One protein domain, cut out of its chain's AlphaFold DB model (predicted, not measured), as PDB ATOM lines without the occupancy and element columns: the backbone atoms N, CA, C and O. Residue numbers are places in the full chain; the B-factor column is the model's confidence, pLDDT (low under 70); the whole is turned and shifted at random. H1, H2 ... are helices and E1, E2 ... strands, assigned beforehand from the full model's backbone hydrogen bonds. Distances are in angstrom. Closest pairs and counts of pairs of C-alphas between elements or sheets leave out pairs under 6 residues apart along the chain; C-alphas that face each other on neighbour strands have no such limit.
ATOM      1  N   TYR A  39      80.107  40.596  91.181       97.81
ATOM      2  CA  TYR A  39      81.358  40.525  91.948       97.81
ATOM      3  C   TYR A  39      81.311  39.727  93.267       97.81
ATOM      4  O   TYR A  39      82.356  39.180  93.614       97.81
ATOM      5  N   PRO A  40      80.187  39.582  94.008       97.69
ATOM      6  CA  PRO A  40      80.165  38.735  95.205       97.69
ATOM      7  C   PRO A  40      80.508  37.265  94.921       97.69
ATOM      8  O   PRO A  40      80.912  36.532  95.821       97.69
ATOM      9  N   LEU A  41      80.399  36.813  93.666       98.25
ATOM     10  CA  LEU A  41      80.838  35.477  93.260       98.25
ATOM     11  C   LEU A  41      82.354  35.269  93.438       98.25
ATOM     12  O   LEU A  41      82.783  34.126  93.602       98.25
ATOM     13  N   LEU A  42      83.156  36.340  93.479       97.88
ATOM     14  CA  LEU A  42      84.599  36.278  93.744       97.88
ATOM     15  C   LEU A  42      84.917  35.713  95.132       97.88
ATOM     16  O   LEU A  42      85.958  35.085  95.307       97.88
ATOM     17  N   ASP A  43      84.018  35.872  96.103       96.50
ATOM     18  CA  ASP A  43      84.279  35.517  97.500       96.50
ATOM     19  C   ASP A  43      84.173  33.998  97.765       96.50
ATOM     20  O   ASP A  43      84.332  33.539  98.898       96.50
ATOM     21  N   SER A  44      83.908  33.183  96.733       97.62
ATOM     22  CA  SER A  44      83.841  31.725  96.868       97.62
ATOM     23  C   SER A  44      84.476  30.982  95.687       97.62
ATOM     24  O   SER A  44      84.319  31.401  94.540       97.62
ATOM     25  N   PRO A  45      85.096  29.805  95.915       98.12
ATOM     26  CA  PRO A  45      85.628  28.982  94.826       98.12
ATOM     27  C   PRO A  45      84.567  28.581  93.796       98.12
ATOM     28  O   PRO A  45      84.845  28.528  92.602       98.12
ATOM     29  N   ARG A  46      83.330  28.323  94.244       97.94
ATOM     30  CA  ARG A  46      82.215  27.978  93.352       97.94
ATOM     31  C   ARG A  46      81.818  29.156  92.463       97.94
ATOM     32  O   ARG A  46      81.535  28.946  91.290       97.94
ATOM     33  N   GLY A  47      81.767  30.364  93.016       98.31
ATOM     34  CA  GLY A  47      81.442  31.561  92.247       98.31
ATOM     35  C   GLY A  47      82.551  31.927  91.261       98.31
ATOM     36  O   GLY A  47      82.250  32.199  90.105       98.31
ATOM     37  N   GLN A  48      83.821  31.820  91.664       98.56
ATOM     38  CA  GLN A  48      84.956  31.988  90.750       98.56
ATOM     39  C   GLN A  48      84.921  30.969  89.605       98.56
ATOM     40  O   GLN A  48      85.080  31.361  88.456       98.56
ATOM     41  N   ALA A  49      84.643  29.692  89.895       98.31
ATOM     42  CA  ALA A  49      84.498  28.667  88.862       98.31
ATOM     43  C   ALA A  49      83.360  28.992  87.882       98.31
ATOM     44  O   ALA A  49      83.544  28.884  86.677       98.31
ATOM     45  N   LEU A  50      82.218  29.465  88.387       98.25
ATOM     46  CA  LEU A  50      81.093  29.855  87.540       98.25
ATOM     47  C   LEU A  50      81.428  31.044  86.626       98.25
ATOM     48  O   LEU A  50      81.075  31.028  85.449       98.25
ATOM     49  N   LEU A  51      82.121  32.059  87.154       98.50
ATOM     50  CA  LEU A  51      82.623  33.176  86.353       98.50
ATOM     51  C   LEU A  51      83.590  32.670  85.275       98.50
ATOM     52  O   LEU A  51      83.441  33.012  84.106       98.50
ATOM     53  N   THR A  52      84.553  31.828  85.654       98.25
ATOM     54  CA  THR A  52      85.505  31.219  84.721       98.25
ATOM     55  C   THR A  52      84.795  30.456  83.604       98.25
ATOM     56  O   THR A  52      85.109  30.695  82.441       98.25
ATOM     57  N   ASP A  53      83.813  29.615  83.928       97.50
ATOM     58  CA  ASP A  53      83.059  28.834  82.944       97.50
ATOM     59  C   ASP A  53      82.309  29.736  81.949       97.50
ATOM     60  O   ASP A  53      82.384  29.510  80.737       97.50
ATOM     61  N   TYR A  54      81.646  30.794  82.437       97.94
ATOM     62  CA  TYR A  54      80.985  31.793  81.587       97.94
ATOM     63  C   TYR A  54      81.975  32.426  80.594       97.94
ATOM     64  O   TYR A  54      81.746  32.432  79.382       97.94
ATOM     65  N   PHE A  55      83.112  32.917  81.092       98.06
ATOM     66  CA  PHE A  55      84.105  33.602  80.266       98.06
ATOM     67  C   PHE A  55      84.810  32.663  79.275       98.06
ATOM     68  O   PHE A  55      85.062  33.044  78.128       98.06
ATOM     69  N   SER A  56      85.088  31.419  79.678       96.44
ATOM     70  CA  SER A  56      85.662  30.387  78.808       96.44
ATOM     71  C   SER A  56      84.780  30.089  77.594       96.44
ATOM     72  O   SER A  56      85.311  29.852  76.508       96.44
ATOM     73  N   GLY A  57      83.453  30.185  77.726       95.75
ATOM     74  CA  GLY A  57      82.530  30.023  76.599       95.75
ATOM     75  C   GLY A  57      82.782  31.013  75.452       95.75
ATOM     76  O   GLY A  57      82.666  30.652  74.278       95.75
ATOM     77  N   TYR A  58      83.207  32.243  75.760       97.38
ATOM     78  CA  TYR A  58      83.554  33.243  74.744       97.38
ATOM     79  C   TYR A  58      84.927  32.998  74.110       97.38
ATOM     80  O   TYR A  58      85.115  33.314  72.933       97.38
ATOM     81  N   ALA A  59      85.865  32.374  74.825       94.69
ATOM     82  CA  ALA A  59      87.160  31.996  74.259       94.69
ATOM     83  C   ALA A  59      87.012  31.009  73.090       94.69
ATOM     84  O   ALA A  59      87.634  31.194  72.040       94.69
ATOM     85  N   ASP A  60      86.112  30.031  73.220       92.50
ATOM     86  CA  ASP A  60      85.799  29.077  72.152       92.50
ATOM     87  C   ASP A  60      85.254  29.771  70.897       92.50
ATOM     88  O   ASP A  60      85.587  29.405  69.763       92.50
ATOM     89  N   VAL A  61      84.414  30.791  71.077       94.94
ATOM     90  CA  VAL A  61      83.866  31.576  69.965       94.94
ATOM     91  C   VAL A  61      84.963  32.423  69.318       94.94
ATOM     92  O   VAL A  61      85.066  32.427  68.088       94.94
ATOM     93  N   ALA A  62      85.814  33.082  70.114       94.50
ATOM     94  CA  ALA A  62      86.922  33.903  69.625       94.50
ATOM     95  C   ALA A  62      87.889  33.082  68.758       94.50
ATOM     96  O   ALA A  62      88.236  33.499  67.647       94.50
ATOM     97  N   ALA A  63      88.233  31.872  69.213       91.44
ATOM     98  CA  ALA A  63      89.073  30.935  68.475       91.44
ATOM     99  C   ALA A  63      88.448  30.537  67.125       91.44
ATOM    100  O   ALA A  63      89.114  30.592  66.089       91.44
ATOM    101  N   ARG A  64      87.145  30.215  67.098       92.12
ATOM    102  CA  ARG A  64      86.425  29.823  65.866       92.12
ATOM    103  C   ARG A  64      86.398  30.918  64.802       92.12
ATOM    104  O   ARG A  64      86.424  30.607  63.613       92.12
ATOM    105  N   VAL A  65      86.322  32.186  65.207       91.69
ATOM    106  CA  VAL A  65      86.244  33.323  64.272       91.69
ATOM    107  C   VAL A  65      87.601  33.968  63.978       91.69
ATOM    108  O   VAL A  65      87.671  34.882  63.146       91.69
ATOM    109  N   GLY A  66      88.675  33.504  64.627       89.25
ATOM    110  CA  GLY A  66      90.016  34.074  64.512       89.25
ATOM    111  C   GLY A  66      90.062  35.530  64.980       89.25
ATOM    112  O   GLY A  66      90.492  36.407  64.221       89.25
ATOM    113  N   ALA A  67      89.537  35.795  66.177       91.06
ATOM    114  CA  ALA A  67      89.583  37.091  66.854       91.06
ATOM    115  C   ALA A  67      90.361  36.984  68.175       91.06
ATOM    116  O   ALA A  67      90.445  35.906  68.760       91.06
ATOM    117  N   GLY A  68      90.913  38.104  68.646       92.31
ATOM    118  CA  GLY A  68      91.361  38.211  70.036       92.31
ATOM    119  C   GLY A  68      90.163  38.224  70.987       92.31
ATOM    120  O   GLY A  68      89.045  38.539  70.572       92.31
ATOM    121  N   LEU A  69      90.391  37.910  72.256       95.56
ATOM    122  CA  LEU A  69      89.364  37.921  73.295       95.56
ATOM    123  C   LEU A  69      89.552  39.137  74.208       95.56
ATOM    124  O   LEU A  69      90.642  39.359  74.734       95.56
ATOM    125  N   LEU A  70      88.501  39.928  74.390       96.00
ATOM    126  CA  LEU A  70      88.453  41.034  75.340       96.00
ATOM    127  C   LEU A  70      87.347  40.733  76.345       96.00
ATOM    128  O   LEU A  70      86.196  40.622  75.952       96.00
ATOM    129  N   LEU A  71      87.689  40.579  77.618       98.06
ATOM    130  CA  LEU A  71      86.713  40.265  78.659       98.06
ATOM    131  C   LEU A  71      86.509  41.447  79.590       98.06
ATOM    132  O   LEU A  71      87.479  42.069  80.031       98.06
ATOM    133  N   GLU A  72      85.254  41.726  79.901       98.19
ATOM    134  CA  GLU A  72      84.851  42.728  80.875       98.19
ATOM    135  C   GLU A  72      84.837  42.146  82.296       98.19
ATOM    136  O   GLU A  72      84.343  41.047  82.547       98.19
ATOM    137  N   THR A  73      85.427  42.862  83.259       98.62
ATOM    138  CA  THR A  73      85.409  42.433  84.664       98.62
ATOM    139  C   THR A  73      83.977  42.420  85.216       98.62
ATOM    140  O   THR A  73      83.181  43.287  84.847       98.62
ATOM    141  N   PRO A  74      83.635  41.522  86.167       98.25
ATOM    142  CA  PRO A  74      82.313  41.448  86.813       98.25
ATOM    143  C   PRO A  74      82.038  42.615  87.790       98.25
ATOM    144  O   PRO A  74      81.519  42.430  88.890       98.25
ATOM    145  N   THR A  75      82.423  43.836  87.414       98.06
ATOM    146  CA  THR A  75      82.547  45.019  88.280       98.06
ATOM    147  C   THR A  75      81.585  46.145  87.916       98.06
ATOM    148  O   THR A  75      81.705  47.238  88.468       98.06
ATOM    149  N   TRP A  76      80.587  45.906  87.055       96.69
ATOM    150  CA  TRP A  76      79.586  46.922  86.695       96.69
ATOM    151  C   TRP A  76      78.937  47.568  87.935       96.69
ATOM    152  O   TRP A  76      78.793  48.785  87.999       96.69
ATOM    153  N   ARG A  77      78.633  46.781  88.980       96.19
ATOM    154  CA  ARG A  77      78.142  47.277  90.284       96.19
ATOM    155  C   ARG A  77      79.207  47.304  91.394       96.19
ATOM    156  O   ARG A  77      78.856  47.288  92.562       96.19
ATOM    157  N   ALA A  78      80.502  47.362  91.084       95.56
ATOM    158  CA  ALA A  78      81.571  47.368  92.094       95.56
ATOM    159  C   ALA A  78      82.056  48.787  92.465       95.56
ATOM    160  O   ALA A  78      83.247  49.091  92.380       95.56
ATOM    161  N   ASN A  79      81.132  49.659  92.875       93.31
ATOM    162  CA  ASN A  79      81.428  50.995  93.414       93.31
ATOM    163  C   ASN A  79      80.975  51.107  94.890       93.31
ATOM    164  O   ASN A  79      80.238  50.229  95.349       93.31
ATOM    165  N   PRO A  80      81.405  52.137  95.652       92.94
ATOM    166  CA  PRO A  80      81.164  52.203  97.099       92.94
ATOM    167  C   PRO A  80      79.691  52.056  97.509       92.94
ATOM    168  O   PRO A  80      79.383  51.360  98.482       92.94
ATOM    169  N   ASP A  81      78.780  52.672  96.752       92.00
ATOM    170  CA  ASP A  81      77.345  52.670  97.049       92.00
ATOM    171  C   ASP A  81      76.754  51.260  96.898       92.00
ATOM    172  O   ASP A  81      76.060  50.772  97.793       92.00
ATOM    173  N   TRP A  82      77.069  50.569  95.798       95.25
ATOM    174  CA  TRP A  82      76.597  49.202  95.565       95.25
ATOM    175  C   TRP A  82      77.243  48.181  96.496       95.25
ATOM    176  O   TRP A  82      76.544  47.296  96.991       95.25
ATOM    177  N   ILE A  83      78.536  48.333  96.797       95.19
ATOM    178  CA  ILE A  83      79.227  47.476  97.765       95.19
ATOM    179  C   ILE A  83      78.566  47.559  99.135       95.19
ATOM    180  O   ILE A  83      78.228  46.528  99.718       95.19
ATOM    181  N   THR A  84      78.279  48.771  99.601       94.81
ATOM    182  CA  THR A  84      77.542  48.966 100.852       94.81
ATOM    183  C   THR A  84      76.127  48.384 100.756       94.81
ATOM    184  O   THR A  84      75.658  47.728 101.685       94.81
ATOM    185  N   ALA A  85      75.443  48.559  99.620       94.12
ATOM    186  CA  ALA A  85      74.071  48.089  99.418       94.12
ATOM    187  C   ALA A  85      73.910  46.558  99.406       94.12
ATOM    188  O   ALA A  85      72.792  46.080  99.633       94.12
ATOM    189  N   VAL A  86      74.977  45.795  99.143       94.75
ATOM    190  CA  VAL A  86      74.993  44.326  99.290       94.75
ATOM    191  C   VAL A  86      75.583  43.856 100.627       94.75
ATOM    192  O   VAL A  86      75.641  42.653 100.866       94.75
ATOM    193  N   GLY A  87      75.999  44.780 101.502       94.62
ATOM    194  CA  GLY A  87      76.510  44.485 102.845       94.62
ATOM    195  C   GLY A  87      78.036  44.414 102.986       94.62
ATOM    196  O   GLY A  87      78.507  43.962 104.027       94.62
ATOM    197  N   GLY A  88      78.804  44.839 101.977       92.69
ATOM    198  CA  GLY A  88      80.265  44.965 102.054       92.69
ATOM    199  C   GLY A  88      80.729  46.283 102.688       92.69
ATOM    200  O   GLY A  88      79.920  47.171 102.971       92.69
ATOM    201  N   ALA A  89      82.041  46.428 102.895       91.38
ATOM    202  CA  ALA A  89      82.636  47.680 103.358       91.38
ATOM    203  C   ALA A  89      83.020  48.571 102.160       91.38
ATOM    204  O   ALA A  89      83.524  48.051 101.169       91.38
ATOM    205  N   PRO A  90      82.871  49.909 102.222       81.06
ATOM    206  CA  PRO A  90      83.249  50.800 101.116       81.06
ATOM    207  C   PRO A  90      84.693  50.616 100.616       81.06
ATOM    208  O   PRO A  90      84.958  50.745  99.423       81.06
ATOM    209  N   ASP A  91      85.616  50.247 101.506       87.44
ATOM    210  CA  ASP A  91      87.025  50.018 101.165       87.44
ATOM    211  C   ASP A  91      87.259  48.723 100.354       87.44
ATOM    212  O   ASP A  91      88.333  48.540  99.770       87.44
ATOM    213  N   ASP A  92      86.250  47.848 100.230       94.00
ATOM    214  CA  ASP A  92      86.319  46.630  99.412       94.00
ATOM    215  C   ASP A  92      86.365  46.923  97.905       94.00
ATOM    216  O   ASP A  92      86.758  46.044  97.138       94.00
ATOM    217  N   VAL A  93      86.037  48.146  97.454       95.69
ATOM    218  CA  VAL A  93      86.065  48.526  96.022       95.69
ATOM    219  C   VAL A  93      87.391  48.145  95.380       95.69
ATOM    220  O   VAL A  93      87.420  47.518  94.319       95.69
ATOM    221  N   ARG A  94      88.508  48.489  96.031       95.88
ATOM    222  CA  ARG A  94      89.837  48.194  95.492       95.88
ATOM    223  C   ARG A  94      90.071  46.689  95.400       95.88
ATOM    224  O   ARG A  94      90.589  46.230  94.386       95.88
ATOM    225  N   ARG A  95      89.716  45.941  96.449       96.94
ATOM    226  CA  ARG A  95      89.877  44.483  96.499       96.94
ATOM    227  C   ARG A  95      89.106  43.829  95.357       96.94
ATOM    228  O   ARG A  95      89.716  43.144  94.546       96.94
ATOM    229  N   VAL A  96      87.812  44.125  95.251       98.06
ATOM    230  CA  VAL A  96      86.907  43.552  94.247       98.06
ATOM    231  C   VAL A  96      87.403  43.805  92.823       98.06
ATOM    232  O   VAL A  96      87.455  42.880  92.011       98.06
ATOM    233  N   ASN A  97      87.804  45.040  92.512       97.81
ATOM    234  CA  ASN A  97      88.292  45.382  91.175       97.81
ATOM    235  C   ASN A  97      89.617  44.674  90.852       97.81
ATOM    236  O   ASN A  97      89.787  44.156  89.749       97.81
ATOM    237  N   VAL A  98      90.545  44.598  91.812       98.00
ATOM    238  CA  VAL A  98      91.824  43.894  91.622       98.00
ATOM    239  C   VAL A  98      91.609  42.390  91.459       98.00
ATOM    240  O   VAL A  98      92.147  41.809  90.523       98.00
ATOM    241  N   GLU A  99      90.811  41.761  92.320       98.50
ATOM    242  CA  GLU A  99      90.520  40.322  92.252       98.50
ATOM    243  C   GLU A  99      89.811  39.944  90.949       98.50
ATOM    244  O   GLU A  99      90.131  38.918  90.354       98.50
ATOM    245  N   SER A 100      88.929  40.812  90.448       98.56
ATOM    246  CA  SER A 100      88.290  40.645  89.140       98.56
ATOM    247  C   SER A 100      89.302  40.620  87.992       98.56
ATOM    248  O   SER A 100      89.245  39.746  87.127       98.56
ATOM    249  N   VAL A 101      90.252  41.561  87.987       98.38
ATOM    250  CA  VAL A 101      91.317  41.604  86.974       98.38
ATOM    251  C   VAL A 101      92.233  40.390  87.101       98.38
ATOM    252  O   VAL A 101      92.598  39.807  86.085       98.38
ATOM    253  N   VAL A 102      92.583  39.985  88.325       98.38
ATOM    254  CA  VAL A 102      93.432  38.811  88.581       98.38
ATOM    255  C   VAL A 102      92.764  37.527  88.087       98.38
ATOM    256  O   VAL A 102      93.424  36.739  87.415       98.38
ATOM    257  N   LEU A 103      91.468  37.338  88.355       98.69
ATOM    258  CA  LEU A 103      90.704  36.187  87.866       98.69
ATOM    259  C   LEU A 103      90.758  36.098  86.334       98.69
ATOM    260  O   LEU A 103      91.088  35.048  85.784       98.69
ATOM    261  N   LEU A 104      90.472  37.206  85.641       98.38
ATOM    262  CA  LEU A 104      90.470  37.232  84.177       98.38
ATOM    263  C   LEU A 104      91.874  37.112  83.580       98.38
ATOM    264  O   LEU A 104      92.045  36.440  82.568       98.38
ATOM    265  N   ALA A 105      92.888  37.716  84.200       97.31
ATOM    266  CA  ALA A 105      94.275  37.570  83.769       97.31
ATOM    267  C   ALA A 105      94.737  36.108  83.872       97.31
ATOM    268  O   ALA A 105      95.273  35.574  82.901       97.31
ATOM    269  N   ALA A 106      94.449  35.441  84.994       97.69
ATOM    270  CA  ALA A 106      94.765  34.028  85.188       97.69
ATOM    271  C   ALA A 106      94.031  33.128  84.178       97.69
ATOM    272  O   ALA A 106      94.613  32.180  83.646       97.69
ATOM    273  N   LEU A 107      92.769  33.446  83.861       97.56
ATOM    274  CA  LEU A 107      92.036  32.767  82.795       97.56
ATOM    275  C   LEU A 107      92.718  32.960  81.433       97.56
ATOM    276  O   LEU A 107      92.948  31.985  80.722       97.56
ATOM    277  N   GLY A 108      93.089  34.192  81.080       95.88
ATOM    278  CA  GLY A 108      93.807  34.491  79.841       95.88
ATOM    279  C   GLY A 108      95.122  33.717  79.715       95.88
ATOM    280  O   GLY A 108      95.382  33.107  78.677       95.88
ATOM    281  N   GLU A 109      95.921  33.676  80.785       95.31
ATOM    282  CA  GLU A 109      97.150  32.876  80.852       95.31
ATOM    283  C   GLU A 109      96.871  31.383  80.627       95.31
ATOM    284  O   GLU A 109      97.561  30.738  79.836       95.31
ATOM    285  N   SER A 110      95.826  30.840  81.259       96.50
ATOM    286  CA  SER A 110      95.415  29.439  81.094       96.50
ATOM    287  C   SER A 110      94.960  29.118  79.664       96.50
ATOM    288  O   SER A 110      95.349  28.094  79.093       96.50
ATOM    289  N   LEU A 111      94.184  30.008  79.040       95.81
ATOM    290  CA  LEU A 111      93.704  29.859  77.662       95.81
ATOM    291  C   LEU A 111      94.848  29.906  76.641       95.81
ATOM    292  O   LEU A 111      94.829  29.171  75.654       95.81
ATOM    293  N   ILE A 112      95.861  30.739  76.886       93.69
ATOM    294  CA  ILE A 112      97.065  30.805  76.051       93.69
ATOM    295  C   ILE A 112      97.926  29.553  76.255       93.69
ATOM    296  O   ILE A 112      98.345  28.927  75.282       93.69
ATOM    297  N   ALA A 113      98.162  29.149  77.505       93.75
ATOM    298  CA  ALA A 113      98.979  27.980  77.825       93.75
ATOM    299  C   ALA A 113      98.379  26.668  77.288       93.75
ATOM    300  O   ALA A 113      99.116  25.764  76.897       93.75
ATOM    301  N   SER A 114      97.047  26.569  77.243       94.69
ATOM    302  CA  SER A 114      96.324  25.424  76.672       94.69
ATOM    303  C   SER A 114      96.211  25.458  75.142       94.69
ATOM    304  O   SER A 114      95.811  24.460  74.543       94.69
ATOM    305  N   GLY A 115      96.579  26.570  74.498       92.25
ATOM    306  CA  GLY A 115      96.514  26.743  73.046       92.25
ATOM    307  C   GLY A 115      95.121  27.063  72.495       92.25
ATOM    308  O   GLY A 115      94.948  27.050  71.277       92.25
ATOM    309  N   VAL A 116      94.139  27.361  73.357       93.19
ATOM    310  CA  VAL A 116      92.810  27.845  72.936       93.19
ATOM    311  C   VAL A 116      92.941  29.212  72.268       93.19
ATOM    312  O   VAL A 116      92.384  29.445  71.196       93.19
ATOM    313  N   LEU A 117      93.717  30.103  72.888       91.75
ATOM    314  CA  LEU A 117      94.120  31.372  72.296       91.75
ATOM    315  C   LEU A 117      95.581  31.282  71.837       91.75
ATOM    316  O   LEU A 117      96.404  30.666  72.515       91.75
ATOM    317  N   PRO A 118      95.942  31.896  70.699       87.31
ATOM    318  CA  PRO A 118      97.322  31.881  70.235       87.31
ATOM    319  C   PRO A 118      98.211  32.686  71.190       87.31
ATOM    320  O   PRO A 118      97.825  33.764  71.636       87.31
ATOM    321  N   SER A 119      99.423  32.205  71.471       80.44
ATOM    322  CA  SER A 119     100.404  32.939  72.287       80.44
ATOM    323  C   SER A 119     100.950  34.192  71.592       80.44
ATOM    324  O   SER A 119     101.417  35.107  72.257       80.44
ATOM    325  N   GLU A 120     100.878  34.233  70.259       69.62
ATOM    326  CA  GLU A 120     101.425  35.272  69.384       69.62
ATOM    327  C   GLU A 120     100.461  35.486  68.200       69.62
ATOM    328  O   GLU A 120     100.018  34.518  67.577       69.62
ATOM    329  N   GLY A 121     100.126  36.736  67.858       54.59
ATOM    330  CA  GLY A 121      99.223  37.014  66.737       54.59
ATOM    331  C   GLY A 121      98.858  38.490  66.584       54.59
ATOM    332  O   GLY A 121      97.875  38.948  67.157       54.59
ATOM    333  N   SER A 122      99.601  39.196  65.721       53.19
ATOM    334  CA  SER A 122      99.597  40.660  65.503       53.19
ATOM    335  C   SER A 122     100.253  41.454  66.639       53.19
ATOM    336  O   SER A 122     100.495  40.906  67.705       53.19
ATOM    337  N   ASP A 123     100.544  42.741  66.421       56.06
ATOM    338  CA  ASP A 123     101.183  43.664  67.388       56.06
ATOM    339  C   ASP A 123     100.419  43.823  68.735       56.06
ATOM    340  O   ASP A 123     100.750  44.669  69.566       56.06
ATOM    341  N   TYR A 124      99.373  43.025  68.960       58.56
ATOM    342  CA  TYR A 124      98.465  43.040  70.093       58.56
ATOM    343  C   TYR A 124      98.319  41.607  70.636       58.56
ATOM    344  O   TYR A 124      98.040  40.688  69.872       58.56
ATOM    345  N   ALA A 125      98.490  41.414  71.951       75.56
ATOM    346  CA  ALA A 125      98.288  40.113  72.607       75.56
ATOM    347  C   ALA A 125      96.879  39.563  72.320       75.56
ATOM    348  O   ALA A 125      95.954  40.348  72.189       75.56
ATOM    349  N   SER A 126      96.686  38.245  72.266       89.00
ATOM    350  CA  SER A 126      95.399  37.616  71.905       89.00
ATOM    351  C   SER A 126      94.299  37.718  72.972       89.00
ATOM    352  O   SER A 126      93.156  37.349  72.703       89.00
ATOM    353  N   PHE A 127      94.627  38.234  74.159       93.44
ATOM    354  CA  PHE A 127      93.727  38.383  75.298       93.44
ATOM    355  C   PHE A 127      93.863  39.770  75.942       93.44
ATOM    356  O   PHE A 127      94.974  40.294  76.094       93.44
ATOM    357  N   ARG A 128      92.738  40.372  76.340       94.50
ATOM    358  CA  ARG A 128      92.665  41.649  77.065       94.50
ATOM    359  C   ARG A 128      91.599  41.594  78.148       94.50
ATOM    360  O   ARG A 128      90.556  40.974  77.976       94.50
ATOM    361  N   VAL A 129      91.856  42.329  79.224       96.50
ATOM    362  CA  VAL A 129      90.885  42.594  80.284       96.50
ATOM    363  C   VAL A 129      90.469  44.056  80.198       96.50
ATOM    364  O   VAL A 129      91.328  44.938  80.121       96.50
ATOM    365  N   SER A 130      89.165  44.301  80.204       97.00
ATOM    366  CA  SER A 130      88.553  45.620  80.315       97.00
ATOM    367  C   SER A 130      87.979  45.775  81.721       97.00
ATOM    368  O   SER A 130      87.175  44.958  82.164       97.00
ATOM    369  N   GLY A 131      88.432  46.801  82.444       97.31
ATOM    370  CA  GLY A 131      87.900  47.138  83.761       97.31
ATOM    371  C   GLY A 131      86.555  47.840  83.621       97.31
ATOM    372  O   GLY A 131      86.509  49.013  83.250       97.31
ATOM    373  N   THR A 132      85.472  47.135  83.916       96.88
ATOM    374  CA  THR A 132      84.113  47.644  83.729       96.88
ATOM    375  C   THR A 132      83.713  48.572  84.865       96.88
ATOM    376  O   THR A 132      83.737  48.190  86.036       96.88
ATOM    377  N   ILE A 133      83.301  49.789  84.513       94.50
ATOM    378  CA  ILE A 133      82.808  50.800  85.449       94.50
ATOM    379  C   ILE A 133      81.351  51.079  85.094       94.50
ATOM    380  O   ILE A 133      81.066  51.708  84.077       94.50
ATOM    381  N   GLY A 134      80.431  50.603  85.929       92.50
ATOM    382  CA  GLY A 134      79.019  50.932  85.781       92.50
ATOM    383  C   GLY A 134      78.630  52.225  86.506       92.50
ATOM    384  O   GLY A 134      79.445  52.864  87.182       92.50
ATOM    385  N   PRO A 135      77.365  52.642  86.364       90.38
ATOM    386  CA  PRO A 135      76.862  53.865  86.963       90.38
ATOM    387  C   PRO A 135      76.825  53.772  88.492       90.38
ATOM    388  O   PRO A 135      76.638  52.709  89.084       90.38
ATOM    389  N   ARG A 136      76.918  54.934  89.146       87.31
ATOM    390  CA  ARG A 136      76.688  55.056  90.593       87.31
ATOM    391  C   ARG A 136      75.269  54.625  90.994       87.31
ATOM    392  O   ARG A 136      75.088  53.986  92.019       87.31
ATOM    393  N   GLY A 137      74.272  54.976  90.176       83.62
ATOM    394  CA  GLY A 137      72.866  54.595  90.353       83.62
ATOM    395  C   GLY A 137      72.493  53.278  89.661       83.62
ATOM    396  O   GLY A 137      73.356  52.504  89.263       83.62
TER     397      GLY A 137
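AT A GLANCE: This is residues 39 to 137 of the 153 residues of the protein "Hcy-binding domain-containing protein" of Knoellia flava TL1 (UniProt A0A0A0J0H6). Two long helices, H2 and H4, cross at a steep tilt beside a small ribbon of two parallel strands, H2 packing on E1 and H4 on E2. Short H1 bridges the two helices, and short H3 makes a corner with the first residues of H4 at one end of the elongated shape. The 99 printed residues, mostly helix, hold four named helices and two strands in the order H1 H2 E1 H3 H4 E2. The whole is only just compact, close to loose, with a radius of gyration of the C-alphas of 14.7 A and spans of 42 by 27 by 18 A.

HOW THE PARTS SIT: H1, residues 39 to 43, touches the hub H4, residues 92 to 113, at Tyr 39 and Val 96, their closest C-alphas, 6.7 A apart. H1 and H2, residues 45 to 65, touch only at the corner, C-alphas 41 and 47 being closest at 4.1 A. H2 touches residues 103 to 111 of H4, closest at C-alphas 52 and 107, 7.0 A, at a steep tilt of 47 degrees, the same way. E1, residues 68 to 72, and E2, residues 127 to 130, are parallel neighbours, with N 128 and O 69 within hydrogen-bond range at 2.8 A. H3, residues 80 to 85, touches H4, about perpendicular at 83 degrees, C-alphas 80 and 93 being closest at 6.2 A. E1, H3 H4, E2 is a strand-helix-strand unit, parallel strands joined through helices, with a right-handed crossover. Every O i to N i+4 pair is within range in H3 and H4, 15 of 17 in H2 and 0 of 1 in H1, where 2 of 2 O i to N i+3 pairs are.

IN THESE COORDINATES: H1 begins at C-alpha 39 (81.358, 40.525, 91.948). H2 measures 30.9 A, H4 31.2 A and E1 13.4 A. E2 ends at C-alpha 130 (88.553, 45.620, 80.315).

THE WHOLE: The printed part has no cut. The C-alphas of Gly 87 and Ser 122 are farthest apart, 44.1 A. The link from H4 to E2 is long, and its residues 120 to 124 have pLDDT under 70.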